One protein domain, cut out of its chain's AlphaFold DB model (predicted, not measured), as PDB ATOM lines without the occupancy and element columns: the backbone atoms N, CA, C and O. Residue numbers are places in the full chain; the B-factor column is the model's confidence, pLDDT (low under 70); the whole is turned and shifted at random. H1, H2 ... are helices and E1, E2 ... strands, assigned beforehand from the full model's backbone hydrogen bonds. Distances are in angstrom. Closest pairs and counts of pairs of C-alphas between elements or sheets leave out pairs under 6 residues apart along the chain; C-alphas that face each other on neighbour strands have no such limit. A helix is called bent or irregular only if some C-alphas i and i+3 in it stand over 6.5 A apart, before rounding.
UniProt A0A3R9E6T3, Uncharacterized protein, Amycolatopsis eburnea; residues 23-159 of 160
ATOM      1  N   LEU A  23      22.184  -9.755  47.668       92.69
ATOM      2  CA  LEU A  23      20.924  -9.073  47.375       92.69
ATOM      3  C   LEU A  23      20.998  -7.581  47.729       92.69
ATOM      4  O   LEU A  23      20.544  -6.738  46.957       92.69
ATOM      5  N   ILE A  24      21.569  -7.251  48.889       91.94
ATOM      6  CA  ILE A  24      21.705  -5.870  49.367       91.94
ATOM      7  C   ILE A  24      22.649  -5.103  48.452       91.94
ATOM      8  O   ILE A  24      22.298  -4.019  47.997       91.94
ATOM      9  N   ALA A  25      23.807  -5.685  48.128       92.19
ATOM     10  CA  ALA A  25      24.772  -5.076  47.218       92.19
ATOM     11  C   ALA A  25      24.163  -4.827  45.826       92.19
ATOM     12  O   ALA A  25      24.297  -3.731  45.277       92.19
ATOM     13  N   PHE A  26      23.444  -5.813  45.281       94.75
ATOM     14  CA  PHE A  26      22.742  -5.683  44.005       94.75
ATOM     15  C   PHE A  26      21.695  -4.566  44.042       94.75
ATOM     16  O   PHE A  26      21.674  -3.701  43.164       94.75
ATOM     17  N   TYR A  27      20.826  -4.567  45.055       95.25
ATOM     18  CA  TYR A  27      19.748  -3.589  45.144       95.25
ATOM     19  C   TYR A  27      20.298  -2.173  45.358       95.25
ATOM     20  O   TYR A  27      19.821  -1.234  44.722       95.25
ATOM     21  N   TRP A  28      21.368  -2.026  46.142       94.88
ATOM     22  CA  TRP A  28      22.064  -0.753  46.325       94.88
ATOM     23  C   TRP A  28      22.584  -0.182  45.003       94.88
ATOM     24  O   TRP A  28      22.318   0.977  44.687       94.88
ATOM     25  N   ALA A  29      23.252  -1.007  44.190       95.00
ATOM     26  CA  ALA A  29      23.778  -0.586  42.892       95.00
ATOM     27  C   ALA A  29      22.666  -0.100  41.944       95.00
ATOM     28  O   ALA A  29      22.823   0.903  41.249       95.00
ATOM     29  N   ARG A  30      21.504  -0.765  41.946       95.06
ATOM     30  CA  ARG A  30      20.353  -0.348  41.129       95.06
ATOM     31  C   ARG A  30      19.732   0.966  41.612       95.06
ATOM     32  O   ARG A  30      19.283   1.764  40.788       95.06
ATOM     33  N   LEU A  31      19.737   1.215  42.922       93.06
ATOM     34  CA  LEU A  31      19.317   2.498  43.486       93.06
ATOM     35  C   LEU A  31      20.310   3.621  43.151       93.06
ATOM     36  O   LEU A  31      19.869   4.714  42.809       93.06
ATOM     37  N   ASP A  32      21.621   3.361  43.171       92.69
ATOM     38  CA  ASP A  32      22.647   4.329  42.739       92.69
ATOM     39  C   ASP A  32      22.486   4.718  41.259       92.69
ATOM     40  O   ASP A  32      22.591   5.893  40.891       92.69
ATOM     41  N   GLU A  33      22.179   3.750  40.394       86.94
ATOM     42  CA  GLU A  33      21.890   4.008  38.981       86.94
ATOM     43  C   GLU A  33      20.618   4.839  38.790       86.94
ATOM     44  O   GLU A  33      20.597   5.757  37.964       86.94
ATOM     45  N   ALA A  34      19.554   4.523  39.535       86.38
ATOM     46  CA  ALA A  34      18.303   5.273  39.494       86.38
ATOM     47  C   ALA A  34      18.507   6.717  39.974       86.38
ATOM     48  O   ALA A  34      18.068   7.650  39.305       86.38
ATOM     49  N   GLU A  35      19.246   6.903  41.069       88.38
ATOM     50  CA  GLU A  35      19.620   8.218  41.581       88.38
ATOM     51  C   GLU A  35      20.434   9.007  40.557       88.38
ATOM     52  O   GLU A  35      20.132  10.166  40.292       88.38
ATOM     53  N   THR A  36      21.440   8.384  39.937       82.00
ATOM     54  CA  THR A  36      22.288   9.042  38.931       82.00
ATOM     55  C   THR A  36      21.455   9.540  37.751       82.00
ATOM     56  O   THR A  36      21.603  10.687  37.326       82.00
ATOM     57  N   LYS A  37      20.530   8.708  37.255       78.81
ATOM     58  CA  LYS A  37      19.603   9.080  36.173       78.81
ATOM     59  C   LYS A  37      18.665  10.209  36.598       78.81
ATOM     60  O   LYS A  37      18.496  11.162  35.841       78.81
ATOM     61  N   ALA A  38      18.104  10.139  37.805       81.44
ATOM     62  CA  ALA A  38      17.222  11.175  38.332       81.44
ATOM     63  C   ALA A  38      17.963  12.508  38.538       81.44
ATOM     64  O   ALA A  38      17.476  13.552  38.119       81.44
ATOM     65  N   ARG A  39      19.190  12.492  39.076       79.19
ATOM     66  CA  ARG A  39      20.028  13.697  39.210       79.19
ATOM     67  C   ARG A  39      20.388  14.297  37.856       79.19
ATOM     68  O   ARG A  39      20.317  15.513  37.707       79.19
ATOM     69  N   ALA A  40      20.739  13.470  36.870       72.50
ATOM     70  CA  ALA A  40      21.014  13.943  35.515       72.50
ATOM     71  C   ALA A  40      19.772  14.601  34.886       72.50
ATOM     72  O   ALA A  40      19.879  15.678  34.295       72.50
ATOM     73  N   ALA A  41      18.588  14.008  35.071       69.00
ATOM     74  CA  ALA A  41      17.326  14.595  34.630       69.00
ATOM     75  C   ALA A  41      17.039  15.927  35.347       69.00
ATOM     76  O   ALA A  41      16.789  16.936  34.690       69.00
ATOM     77  N   ALA A  42      17.171  15.975  36.674       73.06
ATOM     78  CA  ALA A  42      16.981  17.195  37.456       73.06
ATOM     79  C   ALA A  42      17.937  18.323  37.024       73.06
ATOM     80  O   ALA A  42      17.513  19.466  36.898       73.06
ATOM     81  N   GLN A  43      19.208  18.020  36.739       66.81
ATOM     82  CA  GLN A  43      20.185  19.008  36.258       66.81
ATOM     83  C   GLN A  43      19.873  19.509  34.845       66.81
ATOM     84  O   GLN A  43      20.020  20.698  34.569       66.81
ATOM     85  N   THR A  44      19.440  18.613  33.956       62.28
ATOM     86  CA  THR A  44      19.113  18.955  32.564       62.28
ATOM     87  C   THR A  44      17.877  19.849  32.493       62.28
ATOM     88  O   THR A  44      17.837  20.800  31.712       62.28
ATOM     89  N   PHE A  45      16.885  19.570  33.340       57.38
ATOM     90  CA  PHE A  45      15.571  20.203  33.277       57.38
ATOM     91  C   PHE A  45      15.302  21.200  34.418       57.38
ATOM     92  O   PHE A  45      14.241  21.803  34.467       57.38
ATOM     93  N   GLY A  46      16.278  21.458  35.295       52.50
ATOM     94  CA  GLY A  46      16.236  22.558  36.268       52.50
ATOM     95  C   GLY A  46      15.548  22.261  37.602       52.50
ATOM     96  O   GLY A  46      15.241  23.204  38.324       52.50
ATOM     97  N   GLY A  47      15.324  20.989  37.958       49.97
ATOM     98  CA  GLY A  47      14.818  20.588  39.282       49.97
ATOM     99  C   GLY A  47      13.472  21.215  39.666       49.97
ATOM    100  O   GLY A  47      13.192  21.391  40.848       49.97
ATOM    101  N   ALA A  48      12.677  21.610  38.673       49.44
ATOM    102  CA  ALA A  48      11.433  22.321  38.896       49.44
ATOM    103  C   ALA A  48      10.385  21.412  39.558       49.44
ATOM    104  O   ALA A  48      10.160  20.316  39.045       49.44
ATOM    105  N   PRO A  49       9.695  21.877  40.612       52.44
ATOM    106  CA  PRO A  49       8.610  21.131  41.255       52.44
ATOM    107  C   PRO A  49       7.354  20.985  40.376       52.44
ATOM    108  O   PRO A  49       6.467  20.210  40.714       52.44
ATOM    109  N   ASP A  50       7.283  21.689  39.242       57.16
ATOM    110  CA  ASP A  50       6.096  21.760  38.390       57.16
ATOM    111  C   ASP A  50       6.408  21.229  36.986       57.16
ATOM    112  O   ASP A  50       6.678  21.986  36.050       57.16
ATOM    113  N   TRP A  51       6.398  19.903  36.841       58.78
ATOM    114  CA  TRP A  51       6.368  19.255  35.529       58.78
ATOM    115  C   TRP A  51       4.930  19.325  35.014       58.78
ATOM    116  O   TRP A  51       4.055  18.610  35.500       58.78
ATOM    117  N   GLN A  52       4.660  20.213  34.054       57.25
ATOM    118  CA  GLN A  52       3.336  20.353  33.446       57.25
ATOM    119  C   GLN A  52       3.384  19.959  31.975       57.25
ATOM    120  O   GLN A  52       4.164  20.479  31.182       57.25
ATOM    121  N   PHE A  53       2.515  19.033  31.593       55.53
ATOM    122  CA  PHE A  53       2.310  18.674  30.199       55.53
ATOM    123  C   PHE A  53       1.188  19.532  29.620       55.53
ATOM    124  O   PHE A  53       0.054  19.474  30.102       55.53
ATOM    125  N   GLN A  54       1.488  20.306  28.577       58.16
ATOM    126  CA  GLN A  54       0.480  21.081  27.861       58.16
ATOM    127  C   GLN A  54       0.343  20.554  26.434       58.16
ATOM    128  O   GLN A  54       1.293  20.538  25.650       58.16
ATOM    129  N   ARG A  55      -0.881  20.142  26.091       56.12
ATOM    130  CA  ARG A  55      -1.274  19.884  24.706       56.12
ATOM    131  C   ARG A  55      -1.799  21.183  24.115       56.12
ATOM    132  O   ARG A  55      -2.833  21.677  24.569       56.12
ATOM    133  N   LEU A  56      -1.120  21.712  23.105       58.28
ATOM    134  CA  LEU A  56      -1.653  22.802  22.298       58.28
ATOM    135  C   LEU A  56      -2.206  22.193  21.014       58.28
ATOM    136  O   LEU A  56      -1.519  21.489  20.281       58.28
ATOM    137  N   THR A  57      -3.502  22.396  20.804       50.28
ATOM    138  CA  THR A  57      -4.158  22.009  19.555       50.28
ATOM    139  C   THR A  57      -4.338  23.314  18.801       50.28
ATOM    140  O   THR A  57      -5.064  24.173  19.298       50.28
ATOM    141  N   ASP A  58      -3.616  23.492  17.696       54.91
ATOM    142  CA  ASP A  58      -3.830  24.624  16.800       54.91
ATOM    143  C   ASP A  58      -4.602  24.117  15.580       54.91
ATOM    144  O   ASP A  58      -4.188  23.150  14.929       54.91
ATOM    145  N   ASP A  59      -5.749  24.735  15.312       53.28
ATOM    146  CA  ASP A  59      -6.713  24.258  14.315       53.28
ATOM    147  C   ASP A  59      -6.136  24.307  12.884       53.28
ATOM    148  O   ASP A  59      -6.600  23.571  12.012       53.28
ATOM    149  N   ASP A  60      -5.075  25.097  12.665       54.00
ATOM    150  CA  ASP A  60      -4.431  25.293  11.360       54.00
ATOM    151  C   ASP A  60      -3.071  24.574  11.191       54.00
ATOM    152  O   ASP A  60      -2.613  24.405  10.059       54.00
ATOM    153  N   PHE A  61      -2.418  24.125  12.274       49.34
ATOM    154  CA  PHE A  61      -1.022  23.633  12.234       49.34
ATOM    155  C   PHE A  61      -0.786  22.247  12.854       49.34
ATOM    156  O   PHE A  61       0.310  21.701  12.723       49.34
ATOM    157  N   GLY A  62      -1.808  21.630  13.453       58.72
ATOM    158  CA  GLY A  62      -1.711  20.292  14.040       58.72
ATOM    159  C   GLY A  62      -1.649  20.297  15.569       58.72
ATOM    160  O   GLY A  62      -1.914  21.298  16.233       58.72
ATOM    161  N   THR A  63      -1.385  19.126  16.155       55.25
ATOM    162  CA  THR A  63      -1.253  18.980  17.615       55.25
ATOM    163  C   THR A  63       0.214  19.043  18.003       55.25
ATOM    164  O   THR A  63       0.955  18.100  17.728       55.25
ATOM    165  N   ASP A  64       0.593  20.110  18.701       60.94
ATOM    166  CA  ASP A  64       1.916  20.251  19.291       60.94
ATOM    167  C   ASP A  64       1.896  19.856  20.772       60.94
ATOM    168  O   ASP A  64       0.951  20.124  21.530       60.94
ATOM    169  N   TYR A  65       2.975  19.205  21.193       58.59
ATOM    170  CA  TYR A  65       3.163  18.747  22.561       58.59
ATOM    171  C   TYR A  65       4.314  19.502  23.209       58.59
ATOM    172  O   TYR A  65       5.441  19.505  22.709       58.59
ATOM    173  N   PHE A  66       4.032  20.111  24.357       60.81
ATOM    174  CA  PHE A  66       5.016  20.860  25.118       60.81
ATOM    175  C   PHE A  66       5.171  20.257  26.508       60.81
ATOM    176  O   PHE A  66       4.190  19.969  27.204       60.81
ATOM    177  N   LEU A  67       6.427  20.071  26.908       59.97
ATOM    178  CA  LEU A  67       6.778  19.785  28.288       59.97
ATOM    179  C   LEU A  67       7.199  21.101  28.937       59.97
ATOM    180  O   LEU A  67       8.195  21.707  28.536       59.97
ATOM    181  N   HIS A  68       6.440  21.544  29.930       60.44
ATOM    182  CA  HIS A  68       6.804  22.682  30.757       60.44
ATOM    183  C   HIS A  68       7.536  22.176  31.988       60.44
ATOM    184  O   HIS A  68       7.033  21.325  32.724       60.44
ATOM    185  N   VAL A  69       8.735  22.708  32.195       56.09
ATOM    186  CA  VAL A  69       9.535  22.455  33.388       56.09
ATOM    187  C   VAL A  69       9.922  23.814  33.967       56.09
ATOM    188  O   VAL A  69      10.751  24.524  33.394       56.09
ATOM    189  N   ALA A  70       9.272  24.208  35.068       62.47
ATOM    190  CA  ALA A  70       9.297  25.579  35.599       62.47
ATOM    191  C   ALA A  70       8.967  26.641  34.526       62.47
ATOM    192  O   ALA A  70       7.885  26.629  33.948       62.47
ATOM    193  N   ASP A  71       9.891  27.572  34.274       55.75
ATOM    194  CA  ASP A  71       9.771  28.686  33.332       55.75
ATOM    195  C   ASP A  71      10.198  28.311  31.905       55.75
ATOM    196  O   ASP A  71      10.193  29.154  31.004       55.75
ATOM    197  N   ARG A  72      10.564  27.043  31.677       52.06
ATOM    198  CA  ARG A  72      11.016  26.548  30.381       52.06
ATOM    199  C   ARG A  72       9.930  25.734  29.709       52.06
ATOM    200  O   ARG A  72       9.488  24.708  30.216       52.06
ATOM    201  N   THR A  73       9.585  26.157  28.503       59.28
ATOM    202  CA  THR A  73       8.812  25.358  27.559       59.28
ATOM    203  C   THR A  73       9.790  24.609  26.669       59.28
ATOM    204  O   THR A  73      10.526  25.221  25.894       59.28
ATOM    205  N   ILE A  74       9.818  23.286  26.789       57.28
ATOM    206  CA  ILE A  74      10.609  22.422  25.922       57.28
ATOM    207  C   ILE A  74       9.657  21.906  24.841       57.28
ATOM    208  O   ILE A  74       8.689  21.214  25.178       57.28
ATOM    209  N   PRO A  75       9.890  22.225  23.553       54.75
ATOM    210  CA  PRO A  75       9.192  21.545  22.473       54.75
ATOM    211  C   PRO A  75       9.495  20.055  22.615       54.75
ATOM    212  O   PRO A  75      10.673  19.680  22.635       54.75
ATOM    213  N   ALA A  76       8.476  19.203  22.755       54.59
ATOM    214  CA  ALA A  76       8.711  17.771  22.656       54.59
ATOM    215  C   ALA A  76       9.235  17.522  21.239       54.59
ATOM    216  O   ALA A  76       8.507  17.714  20.270       54.59
ATOM    217  N   ALA A  77      10.536  17.250  21.124       45.84
ATOM    218  CA  ALA A  77      11.261  17.356  19.867       45.84
ATOM    219  C   ALA A  77      10.540  16.617  18.732       45.84
ATOM    220  O   ALA A  77      10.354  15.402  18.797       45.84
ATOM    221  N   THR A  78      10.209  17.332  17.658       41.44
ATOM    222  CA  THR A  78      10.121  16.721  16.334       41.44
ATOM    223  C   THR A  78      11.510  16.172  16.028       41.44
ATOM    224  O   THR A  78      12.516  16.883  16.118       41.44
ATOM    225  N   ARG A  79      11.594  14.869  15.764       38.06
ATOM    226  CA  ARG A  79      12.859  14.180  15.507       38.06
ATOM    227  C   ARG A  79      13.609  14.910  14.376       38.06
ATOM    228  O   ARG A  79      13.012  15.127  13.321       38.06
ATOM    229  N   PRO A  80      14.889  15.303  14.532       33.94
ATOM    230  CA  PRO A  80      15.594  15.977  13.451       33.94
ATOM    231  C   PRO A  80      15.852  14.974  12.319       33.94
ATOM    232  O   PRO A  80      16.667  14.067  12.479       33.94
ATOM    233  N   GLY A  81      15.162  15.141  11.188       41.69
ATOM    234  CA  GLY A  81      15.428  14.403   9.947       41.69
ATOM    235  C   GLY A  81      14.416  13.328   9.540       41.69
ATOM    236  O   GLY A  81      14.646  12.681   8.525       41.69
ATOM    237  N   GLU A  82      13.305  13.151  10.260       39.72
ATOM    238  CA  GLU A  82      12.169  12.354   9.774       39.72
ATOM    239  C   GLU A  82      10.998  13.297   9.481       39.72
ATOM    240  O   GLU A  82      10.279  13.726  10.383       39.72
ATOM    241  N   GLU A  83      10.827  13.644   8.202       41.97
ATOM    242  CA  GLU A  83       9.504  14.001   7.697       41.97
ATOM    243  C   GLU A  83       8.590  12.811   8.023       41.97
ATOM    244  O   GLU A  83       8.790  11.717   7.502       41.97
ATOM    245  N   ASP A  84       7.620  13.018   8.913       42.88
ATOM    246  CA  ASP A  84       6.517  12.084   9.167       42.88
ATOM    247  C   ASP A  84       6.793  10.867  10.079       42.88
ATOM    248  O   ASP A  84       6.294   9.763   9.858       42.88
ATOM    249  N   THR A  85       7.508  11.055  11.193       38.47
ATOM    250  CA  THR A  85       7.224  10.246  12.396       38.47
ATOM    251  C   THR A  85       6.445  11.099  13.375       38.47
ATOM    252  O   THR A  85       6.969  12.095  13.873       38.47
ATOM    253  N   GLY A  86       5.182  10.720  13.583       43.19
ATOM    254  CA  GLY A  86       4.202  11.433  14.393       43.19
ATOM    255  C   GLY A  86       4.674  11.806  15.804       43.19
ATOM    256  O   GLY A  86       5.736  11.372  16.255       43.19
ATOM    257  N   PRO A  87       3.878  12.626  16.507       44.59
ATOM    258  CA  PRO A  87       4.249  13.157  17.811       44.59
ATOM    259  C   PRO A  87       4.644  12.024  18.755       44.59
ATOM    260  O   PRO A  87       4.033  10.952  18.690       44.59
ATOM    261  N   PHE A  88       5.609  12.274  19.653       46.66
ATOM    262  CA  PHE A  88       5.745  11.479  20.879       46.66
ATOM    263  C   PHE A  88       4.332  11.182  21.366       46.66
ATOM    264  O   PHE A  88       3.555  12.111  21.625       46.66
ATOM    265  N   VAL A  89       3.954   9.905  21.373       51.06
ATOM    266  CA  VAL A  89       2.572   9.538  21.680       51.06
ATOM    267  C   VAL A  89       2.332  10.102  23.073       51.06
ATOM    268  O   VAL A  89       3.193   9.930  23.927       51.06
ATOM    269  N   ALA A  90       1.241  10.827  23.329       47.97
ATOM    270  CA  ALA A  90       1.018  11.514  24.611       47.97
ATOM    271  C   ALA A  90       1.293  10.631  25.858       47.97
ATOM    272  O   ALA A  90       1.611  11.142  26.926       47.97
ATOM    273  N   SER A  91       1.238   9.304  25.701       44.91
ATOM    274  CA  SER A  91       1.707   8.293  26.650       44.91
ATOM    275  C   SER A  91       3.200   8.353  27.015       44.91
ATOM    276  O   SER A  91       3.518   8.147  28.176       44.91
ATOM    277  N   GLU A  92       4.120   8.616  26.086       45.81
ATOM    278  CA  GLU A  92       5.570   8.718  26.335       45.81
ATOM    279  C   GLU A  92       5.921   9.972  27.141       45.81
ATOM    280  O   GLU A  92       6.754   9.917  28.041       45.81
ATOM    281  N   LEU A  93       5.237  11.087  26.879       49.31
ATOM    282  CA  LEU A  93       5.413  12.326  27.640       49.31
ATOM    283  C   LEU A  93       4.704  12.273  28.998       49.31
ATOM    284  O   LEU A  93       5.256  12.766  29.975       49.31
ATOM    285  N   ALA A  94       3.548  11.607  29.100       48.16
ATOM    286  CA  ALA A  94       2.931  11.282  30.387       48.16
ATOM    287  C   ALA A  94       3.817  10.338  31.223       48.16
ATOM    288  O   ALA A  94       3.967  10.551  32.418       48.16
ATOM    289  N   LEU A  95       4.487   9.361  30.594       50.03
ATOM    290  CA  LEU A  95       5.498   8.505  31.233       50.03
ATOM    291  C   LEU A  95       6.709   9.295  31.747       50.03
ATOM    292  O   LEU A  95       7.309   8.894  32.740       50.03
ATOM    293  N   ILE A  96       7.083  10.385  31.072       52.00
ATOM    294  CA  ILE A  96       8.164  11.290  31.483       52.00
ATOM    295  C   ILE A  96       7.694  12.240  32.601       52.00
ATOM    296  O   ILE A  96       8.443  12.466  33.546       52.00
ATOM    297  N   ALA A  97       6.458  12.744  32.542       49.41
ATOM    298  CA  ALA A  97       5.865  13.615  33.561       49.41
ATOM    299  C   ALA A  97       5.528  12.876  34.873       49.41
ATOM    300  O   ALA A  97       5.746  13.422  35.948       49.41
ATOM    301  N   ASP A  98       5.105  11.608  34.805       52.09
ATOM    302  CA  ASP A  98       4.937  10.722  35.976       52.09
ATOM    303  C   ASP A  98       6.277  10.351  36.642       52.09
ATOM    304  O   ASP A  98       6.313   9.717  37.699       52.09
ATOM    305  N   ARG A  99       7.405  10.720  36.028       66.44
ATOM    306  CA  ARG A  99       8.762  10.479  36.524       66.44
ATOM    307  C   ARG A  99       9.403  11.788  36.980       66.44
ATOM    308  O   ARG A  99      10.547  12.046  36.605       66.44
ATOM    309  N   ASP A 100       8.694  12.579  37.795       75.38
ATOM    310  CA  ASP A 100       9.296  13.720  38.498       75.38
ATOM    311  C   ASP A 100      10.627  13.271  39.136       75.38
ATOM    312  O   ASP A 100      10.636  12.386  40.005       75.38
ATOM    313  N   PRO A 101      11.770  13.834  38.701       76.56
ATOM    314  CA  PRO A 101      13.065  13.454  39.231       76.56
ATOM    315  C   PRO A 101      13.159  13.630  40.741       76.56
ATOM    316  O   PRO A 101      13.853  12.841  41.377       76.56
ATOM    317  N   GLN A 102      12.468  14.616  41.327       81.25
ATOM    318  CA  GLN A 102      12.504  14.820  42.771       81.25
ATOM    319  C   GLN A 102      11.769  13.696  43.504       81.25
ATOM    320  O   GLN A 102      12.352  13.087  44.398       81.25
ATOM    321  N   ALA A 103      10.563  13.328  43.062       82.00
ATOM    322  CA  ALA A 103       9.854  12.166  43.594       82.00
ATOM    323  C   ALA A 103      10.678  10.865  43.494       82.00
ATOM    324  O   ALA A 103      10.685  10.056  44.423       82.00
ATOM    325  N   VAL A 104      11.421  10.669  42.396       85.62
ATOM    326  CA  VAL A 104      12.329   9.515  42.249       85.62
ATOM    327  C   VAL A 104      13.487   9.580  43.248       85.62
ATOM    328  O   VAL A 104      13.848   8.554  43.822       85.62
ATOM    329  N   LEU A 105      14.079  10.757  43.470       88.44
ATOM    330  CA  LEU A 105      15.149  10.929  44.457       88.44
ATOM    331  C   LEU A 105      14.656  10.666  45.882       88.44
ATOM    332  O   LEU A 105      15.366  10.012  46.647       88.44
ATOM    333  N   ASP A 106      13.448  11.114  46.218       89.69
ATOM    334  CA  ASP A 106      12.839  10.895  47.531       89.69
ATOM    335  C   ASP A 106      12.548   9.401  47.767       89.69
ATOM    336  O   ASP A 106      12.896   8.853  48.817       89.69
ATOM    337  N   ASP A 107      11.993   8.706  46.768       92.88
ATOM    338  CA  ASP A 107      11.757   7.257  46.809       92.88
ATOM    339  C   ASP A 107      13.069   6.457  46.923       92.88
ATOM    340  O   ASP A 107      13.186   5.551  47.757       92.88
ATOM    341  N   VAL A 108      14.095   6.813  46.141       93.88
ATOM    342  CA  VAL A 108      15.426   6.196  46.247       93.88
ATOM    343  C   VAL A 108      16.037   6.446  47.627       93.88
ATOM    344  O   VAL A 108      16.578   5.514  48.227       93.88
ATOM    345  N   GLY A 109      15.918   7.665  48.158       94.56
ATOM    346  CA  GLY A 109      16.384   8.019  49.497       94.56
ATOM    347  C   GLY A 109      15.726   7.167  50.582       94.56
ATOM    348  O   GLY A 109      16.422   6.588  51.417       94.56
ATOM    349  N   ALA A 110      14.401   7.004  50.524       96.62
ATOM    350  CA  ALA A 110      13.660   6.151  51.452       96.62
ATOM    351  C   ALA A 110      14.110   4.681  51.377       96.62
ATOM    352  O   ALA A 110      14.324   4.032  52.403       96.62
ATOM    353  N   LYS A 111      14.316   4.148  50.167       96.44
ATOM    354  CA  LYS A 111      14.786   2.768  49.964       96.44
ATOM    355  C   LYS A 111      16.215   2.557  50.459       96.44
ATOM    356  O   LYS A 111      16.492   1.516  51.052       96.44
ATOM    357  N   LYS A 112      17.109   3.531  50.269       96.12
ATOM    358  CA  LYS A 112      18.475   3.482  50.813       96.12
ATOM    359  C   LYS A 112      18.491   3.521  52.336       96.12
ATOM    360  O   LYS A 112      19.226   2.743  52.931       96.12
ATOM    361  N   ALA A 113      17.623   4.316  52.963       94.75
ATOM    362  CA  ALA A 113      17.491   4.332  54.421       94.75
ATOM    363  C   ALA A 113      17.110   2.950  54.990       94.75
ATOM    364  O   ALA A 113      17.674   2.523  55.994       94.75
ATOM    365  N   ILE A 114      16.229   2.201  54.310       93.44
ATOM    366  CA  ILE A 114      15.903   0.811  54.684       93.44
ATOM    367  C   ILE A 114      17.146  -0.088  54.620       93.44
ATOM    368  O   ILE A 114      17.353  -0.925  55.499       93.44
ATOM    369  N   LEU A 115      17.979   0.066  53.585       92.75
ATOM    370  CA  LEU A 115      19.203  -0.724  53.439       92.75
ATOM    371  C   LEU A 115      20.268  -0.342  54.482       92.75
ATOM    372  O   LEU A 115      20.941  -1.230  55.004       92.75
ATOM    373  N   ASP A 116      20.400   0.944  54.815       91.12
ATOM    374  CA  ASP A 116      21.267   1.425  55.898       91.12
ATOM    375  C   ASP A 116      20.837   0.855  57.253       91.12
ATOM    376  O   ASP A 116      21.672   0.389  58.032       91.12
ATOM    377  N   ASP A 117      19.533   0.853  57.535       88.75
ATOM    378  CA  ASP A 117      18.983   0.263  58.753       88.75
ATOM    379  C   ASP A 117      19.238  -1.245  58.799       88.75
ATOM    380  O   ASP A 117      19.681  -1.760  59.826       88.75
ATOM    381  N   TYR A 118      19.048  -1.952  57.681       89.12
ATOM    382  CA  TYR A 118      19.405  -3.367  57.577       89.12
ATOM    383  C   TYR A 118      20.886  -3.599  57.901       89.12
ATOM    384  O   TYR A 118      21.205  -4.412  58.766       89.12
ATOM    385  N   ALA A 119      21.797  -2.850  57.273       87.06
ATOM    386  CA  ALA A 119      23.229  -2.978  57.523       87.06
ATOM    387  C   ALA A 119      23.587  -2.675  58.988       87.06
ATOM    388  O   ALA A 119      24.395  -3.385  59.584       87.06
ATOM    389  N   ARG A 120      22.955  -1.667  59.599       84.44
ATOM    390  CA  ARG A 120      23.188  -1.283  60.997       84.44
ATOM    391  C   ARG A 120      22.694  -2.339  61.984       84.44
ATOM    392  O   ARG A 120      23.407  -2.667  62.929       84.44
ATOM    393  N   TYR A 121      21.477  -2.846  61.801       81.81
ATOM    394  CA  TYR A 121      20.868  -3.782  62.748       81.81
ATOM    395  C   TYR A 121      21.375  -5.213  62.573       81.81
ATOM    396  O   TYR A 121      21.482  -5.930  63.566       81.81
ATOM    397  N   CYS A 122      21.728  -5.609  61.350       82.69
ATOM    398  CA  CYS A 122      22.127  -6.979  61.025       82.69
ATOM    399  C   CYS A 122      23.644  -7.202  61.030       82.69
ATOM    400  O   CYS A 122      24.090  -8.327  60.824       82.69
ATOM    401  N   ALA A 123      24.437  -6.161  61.308       74.75
ATOM    402  CA  ALA A 123      25.868  -6.290  61.586       74.75
ATOM    403  C   ALA A 123      26.168  -6.987  62.929       74.75
ATOM    404  O   ALA A 123      27.247  -7.547  63.100       74.75
ATOM    405  N   ASP A 124      25.225  -6.959  63.875       72.12
ATOM    406  CA  ASP A 124      25.353  -7.566  65.205       72.12
ATOM    407  C   ASP A 124      24.609  -8.910  65.251       72.12
ATOM    408  O   ASP A 124      23.436  -8.987  65.626       72.12
ATOM    409  N   VAL A 125      25.297  -9.959  64.796       64.50
ATOM    410  CA  VAL A 125      24.760 -11.324  64.643       64.50
ATOM    411  C   VAL A 125      24.485 -12.041  65.967       64.50
ATOM    412  O   VAL A 125      23.748 -13.025  65.977       64.50
ATOM    413  N   ASP A 126      25.017 -11.540  67.082       73.75
ATOM    414  CA  ASP A 126      24.904 -12.186  68.394       73.75
ATOM    415  C   ASP A 126      23.654 -11.744  69.174       73.75
ATOM    416  O   ASP A 126      23.389 -12.239  70.274       73.75
ATOM    417  N   ASN A 127      22.854 -10.823  68.621       77.94
ATOM    418  CA  ASN A 127      21.632 -10.341  69.251       77.94
ATOM    419  C   ASN A 127      20.382 -11.073  68.715       77.94
ATOM    420  O   ASN A 127      19.826 -10.667  67.687       77.94
ATOM    421  N   PRO A 128      19.850 -12.089  69.425       74.56
ATOM    422  CA  PRO A 128      18.703 -12.870  68.953       74.56
ATOM    423  C   PRO A 128      17.420 -12.038  68.822       74.56
ATOM    424  O   PRO A 128      16.542 -12.374  68.033       74.56
ATOM    425  N   ALA A 129      17.303 -10.911  69.537       75.62
ATOM    426  CA  ALA A 129      16.160 -10.011  69.379       75.62
ATOM    427  C   ALA A 129      16.158  -9.294  68.014       75.62
ATOM    428  O   ALA A 129      15.113  -8.814  67.574       75.62
ATOM    429  N   ARG A 130      17.309  -9.225  67.331       82.19
ATOM    430  CA  ARG A 130      17.450  -8.598  66.009       82.19
ATOM    431  C   ARG A 130      17.270  -9.573  64.854       82.19
ATOM    432  O   ARG A 130      16.990  -9.122  63.747       82.19
ATOM    433  N   GLU A 131      17.342 -10.879  65.100       83.25
ATOM    434  CA  GLU A 131      17.213 -11.902  64.056       83.25
ATOM    435  C   GLU A 131      15.888 -11.770  63.289       83.25
ATOM    436  O   GLU A 131      15.888 -11.692  62.059       83.25
ATOM    437  N   LEU A 132      14.764 -11.648  64.006       84.75
ATOM    438  CA  LEU A 132      13.446 -11.487  63.384       84.75
ATOM    439  C   LEU A 132      13.356 -10.197  62.554       84.75
ATOM    440  O   LEU A 132      12.819 -10.210  61.448       84.75
ATOM    441  N   ILE A 133      13.905  -9.090  63.063       86.44
ATOM    442  CA  ILE A 133      13.921  -7.799  62.357       86.44
ATOM    443  C   ILE A 133      14.729  -7.928  61.064       86.44
ATOM    444  O   ILE A 133      14.280  -7.491  60.007       86.44
ATOM    445  N   CYS A 134      15.891  -8.574  61.122       88.06
ATOM    446  CA  CYS A 134      16.734  -8.815  59.959       88.06
ATOM    447  C   CYS A 134      16.052  -9.699  58.914       88.06
ATOM    448  O   CYS A 134      16.095  -9.378  57.727       88.06
ATOM    449  N   GLN A 135      15.379 -10.772  59.334       88.56
ATOM    450  CA  GLN A 135      14.632 -11.646  58.427       88.56
ATOM    451  C   GLN A 135      13.493 -10.891  57.728       88.56
ATOM    452  O   GLN A 135      13.410 -10.907  56.501       88.56
ATOM    453  N   VAL A 136      12.666 -10.166  58.489       90.88
ATOM    454  CA  VAL A 136      11.537  -9.398  57.940       90.88
ATOM    455  C   VAL A 136      12.021  -8.298  56.995       90.88
ATOM    456  O   VAL A 136      11.498  -8.158  55.890       90.88
ATOM    457  N   THR A 137      13.050  -7.543  57.380       91.69
ATOM    458  CA  THR A 137      13.606  -6.481  56.530       91.69
ATOM    459  C   THR A 137      14.213  -7.055  55.252       91.69
ATOM    460  O   THR A 137      13.974  -6.523  54.168       91.69
ATOM    461  N   ARG A 138      14.920  -8.192  55.326       91.50
ATOM    462  CA  ARG A 138      15.437  -8.885  54.137       91.50
ATOM    463  C   ARG A 138      14.317  -9.291  53.178       91.50
ATOM    464  O   ARG A 138      14.444  -9.126  51.966       91.50
ATOM    465  N   ASP A 139      13.208  -9.779  53.713       93.38
ATOM    466  CA  ASP A 139      12.025 -10.161  52.946       93.38
ATOM    467  C   ASP A 139      11.316  -8.970  52.286       93.38
ATOM    468  O   ASP A 139      10.796  -9.096  51.169       93.38
ATOM    469  N   VAL A 140      11.309  -7.804  52.936       94.81
ATOM    470  CA  VAL A 140      10.874  -6.545  52.312       94.81
ATOM    471  C   VAL A 140      11.801  -6.194  51.150       94.81
ATOM    472  O   VAL A 140      11.324  -5.905  50.052       94.81
ATOM    473  N   ILE A 141      13.117  -6.293  51.346       95.31
ATOM    474  CA  ILE A 141      14.104  -5.963  50.312       95.31
ATOM    475  C   ILE A 141      13.972  -6.885  49.094       95.31
ATOM    476  O   ILE A 141      13.985  -6.390  47.971       95.31
ATOM    477  N   LYS A 142      13.735  -8.191  49.276       95.44
ATOM    478  CA  LYS A 142      13.427  -9.115  48.162       95.44
ATOM    479  C   LYS A 142      12.233  -8.655  47.323       95.44
ATOM    480  O   LYS A 142      12.280  -8.652  46.091       95.44
ATOM    481  N   ARG A 143      11.147  -8.246  47.986       97.00
ATOM    482  CA  ARG A 143       9.931  -7.764  47.310       97.00
ATOM    483  C   ARG A 143      10.201  -6.475  46.544       97.00
ATOM    484  O   ARG A 143       9.793  -6.362  45.394       97.00
ATOM    485  N   LEU A 144      10.946  -5.544  47.135       95.88
ATOM    486  CA  LEU A 144      11.347  -4.308  46.462       95.88
ATOM    487  C   LEU A 144      12.280  -4.568  45.268       95.88
ATOM    488  O   LEU A 144      12.120  -3.960  44.213       95.88
ATOM    489  N   ALA A 145      13.214  -5.511  45.393       95.69
ATOM    490  CA  ALA A 145      14.150  -5.870  44.331       95.69
ATOM    491  C   ALA A 145      13.491  -6.618  43.159       95.69
ATOM    492  O   ALA A 145      14.069  -6.682  42.074       95.69
ATOM    493  N   THR A 146      12.270  -7.138  43.332       96.12
ATOM    494  CA  THR A 146      11.543  -7.900  42.299       96.12
ATOM    495  C   THR A 146      11.314  -7.088  41.017       96.12
ATOM    496  O   THR A 146      11.226  -7.664  39.934       96.12
ATOM    497  N   VAL A 147      11.308  -5.750  41.096       94.31
ATOM    498  CA  VAL A 147      11.219  -4.873  39.910       94.31
ATOM    499  C   VAL A 147      12.382  -5.084  38.931       94.31
ATOM    500  O   VAL A 147      12.260  -4.781  37.748       94.31
ATOM    501  N   TYR A 148      13.500  -5.631  39.415       94.31
ATOM    502  CA  TYR A 148      14.706  -5.908  38.644       94.31
ATOM    503  C   TYR A 148      14.849  -7.386  38.261       94.31
ATOM    504  O   TYR A 148      15.919  -7.788  37.820       94.31
ATOM    505  N   ALA A 149      13.794  -8.203  38.374       94.38
ATOM    506  CA  ALA A 149      13.860  -9.643  38.100       94.38
ATOM    507  C   ALA A 149      14.254 -10.016  36.654       94.38
ATOM    508  O   ALA A 149      14.565 -11.176  36.392       94.38
ATOM    509  N   GLY A 150      14.203  -9.063  35.714       92.81
ATOM    510  CA  GLY A 150      14.692  -9.221  34.338       92.81
ATOM    511  C   GLY A 150      16.130  -8.738  34.110       92.81
ATOM    512  O   GLY A 150      16.616  -8.809  32.985       92.81
ATOM    513  N   HIS A 151      16.802  -8.212  35.136       93.25
ATOM    514  CA  HIS A 151      18.184  -7.747  35.035       93.25
ATOM    515  C   HIS A 151      19.148  -8.948  34.961       93.25
ATOM    516  O   HIS A 151      18.956  -9.898  35.717       93.25
ATOM    517  N   PRO A 152      20.197  -8.933  34.113       94.69
ATOM    518  CA  PRO A 152      21.111 -10.073  33.952       94.69
ATOM    519  C   PRO A 152      21.815 -10.485  35.253       94.69
ATOM    520  O   PRO A 152      21.991 -11.671  35.501       94.69
ATOM    521  N   ASP A 153      22.159  -9.512  36.098       94.06
ATOM    522  CA  ASP A 153      22.795  -9.765  37.401       94.06
ATOM    523  C   ASP A 153      21.803 -10.133  38.523       94.06
ATOM    524  O   ASP A 153      22.209 -10.270  39.677       94.06
ATOM    525  N   TYR A 154      20.499 -10.225  38.234       94.31
ATOM    526  CA  TYR A 154      19.504 -10.616  39.231       94.31
ATOM    527  C   TYR A 154      19.541 -12.132  39.452       94.31
ATOM    528  O   TYR A 154      19.309 -12.899  38.518       94.31
ATOM    529  N   ASP A 155      19.747 -12.577  40.692       96.12
ATOM    530  CA  ASP A 155      19.653 -13.996  41.042       96.12
ATOM    531  C   ASP A 155      18.178 -14.403  41.258       96.12
ATOM    532  O   ASP A 155      17.506 -13.867  42.150       96.12
ATOM    533  N   PRO A 156      17.636 -15.379  40.500       94.50
ATOM    534  CA  PRO A 156      16.287 -15.899  40.713       94.50
ATOM    535  C   PRO A 156      16.009 -16.386  42.144       94.50
ATOM    536  O   PRO A 156      14.852 -16.351  42.564       94.50
ATOM    537  N   ALA A 157      17.032 -16.794  42.904       92.88
ATOM    538  CA  ALA A 157      16.907 -17.197  44.304       92.88
ATOM    539  C   ALA A 157      16.499 -16.046  45.245       92.88
ATOM    540  O   ALA A 157      16.084 -16.286  46.381       92.88
ATOM    541  N   TRP A 158      16.598 -14.791  44.797       93.88
ATOM    542  CA  TRP A 158      16.136 -13.626  45.555       93.88
ATOM    543  C   TRP A 158      14.636 -13.367  45.431       93.88
ATOM    544  O   TRP A 158      14.122 -12.479  46.112       93.88
ATOM    545  N   ARG A 159      13.914 -14.113  44.583       90.81
ATOM    546  CA  ARG A 159      12.453 -13.996  44.505       90.81
ATOM    547  C   ARG A 159      11.808 -14.321  45.872       90.81
ATOM    548  O   ARG A 159      12.334 -15.183  46.583       90.81
TER     549      ARG A 159
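What this domain is: This is residues 23 to 159 of the 160 residues of an uncharacterized protein of Amycolatopsis eburnea (UniProt A0A3R9E6T3). The model is a long rod in two parts, with a body of three long helices, H1, H3 and H4, at one end and a small antiparallel sheet, E1 E2 E3, with the short helix H2 over it at the other. H3 runs back along H1, and H4 folds back on the far end of H3, while residues 80 to 85 of the link from E3 to H2 stick out. The printed part has 137 residues with four named helices and three named strands, in the order H1 E1 E2 E3 H2 H3 H4, and its class is mixed, helices and strands. It is only just loose, close to extended, with a radius of gyration of the C-alphas of 20.9 A and spans of 74 by 31 by 21 A.

How they stand to each other: H1, residues 23 to 45, touches H3, residues 101 to 122, at a shallow tilt of 24 degrees, opposite ways; their closest C-alphas are those of Ala 38 and Pro 101, 4.8 A apart. E1, residues 51 to 58, E2, residues 62 to 69, and E3, residues 72 to 75, form a meander, each strand the antiparallel neighbour of the one before. E1 and E2 are a hairpin, with N 54 and O 66 within hydrogen-bond range at 3.0 A. E2 and E3 are a hairpin too, with N 69 and O 72 within hydrogen-bond range at 2.9 A. H1 only grazes the sheet, with its residues 42 to 45. H2, residues 90 to 97, is on the sheet at a height over the sheet of 9.1 A; it lies over E1 and runs along the strands, at 12 degrees to E1 on the local plane. The closest C-alphas of H2 and E1 are those of Ala 97 and Trp 51, 6.0 A apart. H2 and H3 are apart. H3 and H4, residues 128 to 148, are a helical hairpin at a shallow tilt of 32 degrees, only just short of steep; H3 touches H4 with residues 114 to 122 alone, and the closest C-alphas are those of Cys 122 and Cys 134, 5.8 A apart. H1 and H4 only just touch, with 3 pairs of C-alphas within 8 A, the closest being those of Tyr 27 and Ala 145 at 6.1 A. In H1, H2 and H3 every O i to N i+4 pair is within hydrogen-bond range; in H4 13 of 17 are.

Where its parts are: H1 begins at C-alpha 23, (20.924, -9.073, 47.375), and is 32.9 A long. E1 and E2 are 22.0 A and 22.5 A long, E3 9.5 A and H2 10.4 A. H3 begins at C-alpha 101, (13.065, 13.454, 39.231), and is 31.2 A long. H4, 31.4 A long, ends at C-alpha 148, (14.706, -5.908, 38.644); it is irregular, but only just: C-alphas 129 and 132 are 6.7 A apart.

The domain as a whole: The two C-alphas farthest apart are those of Asp 60 and Asp 126, 74.3 A. The printed part has no cut, and its one long link is E3 to H2, 14 residues. The mean pLDDT of the printed part is 73.2; residue 41, residues 43 to 99 and residue 125 are under 70.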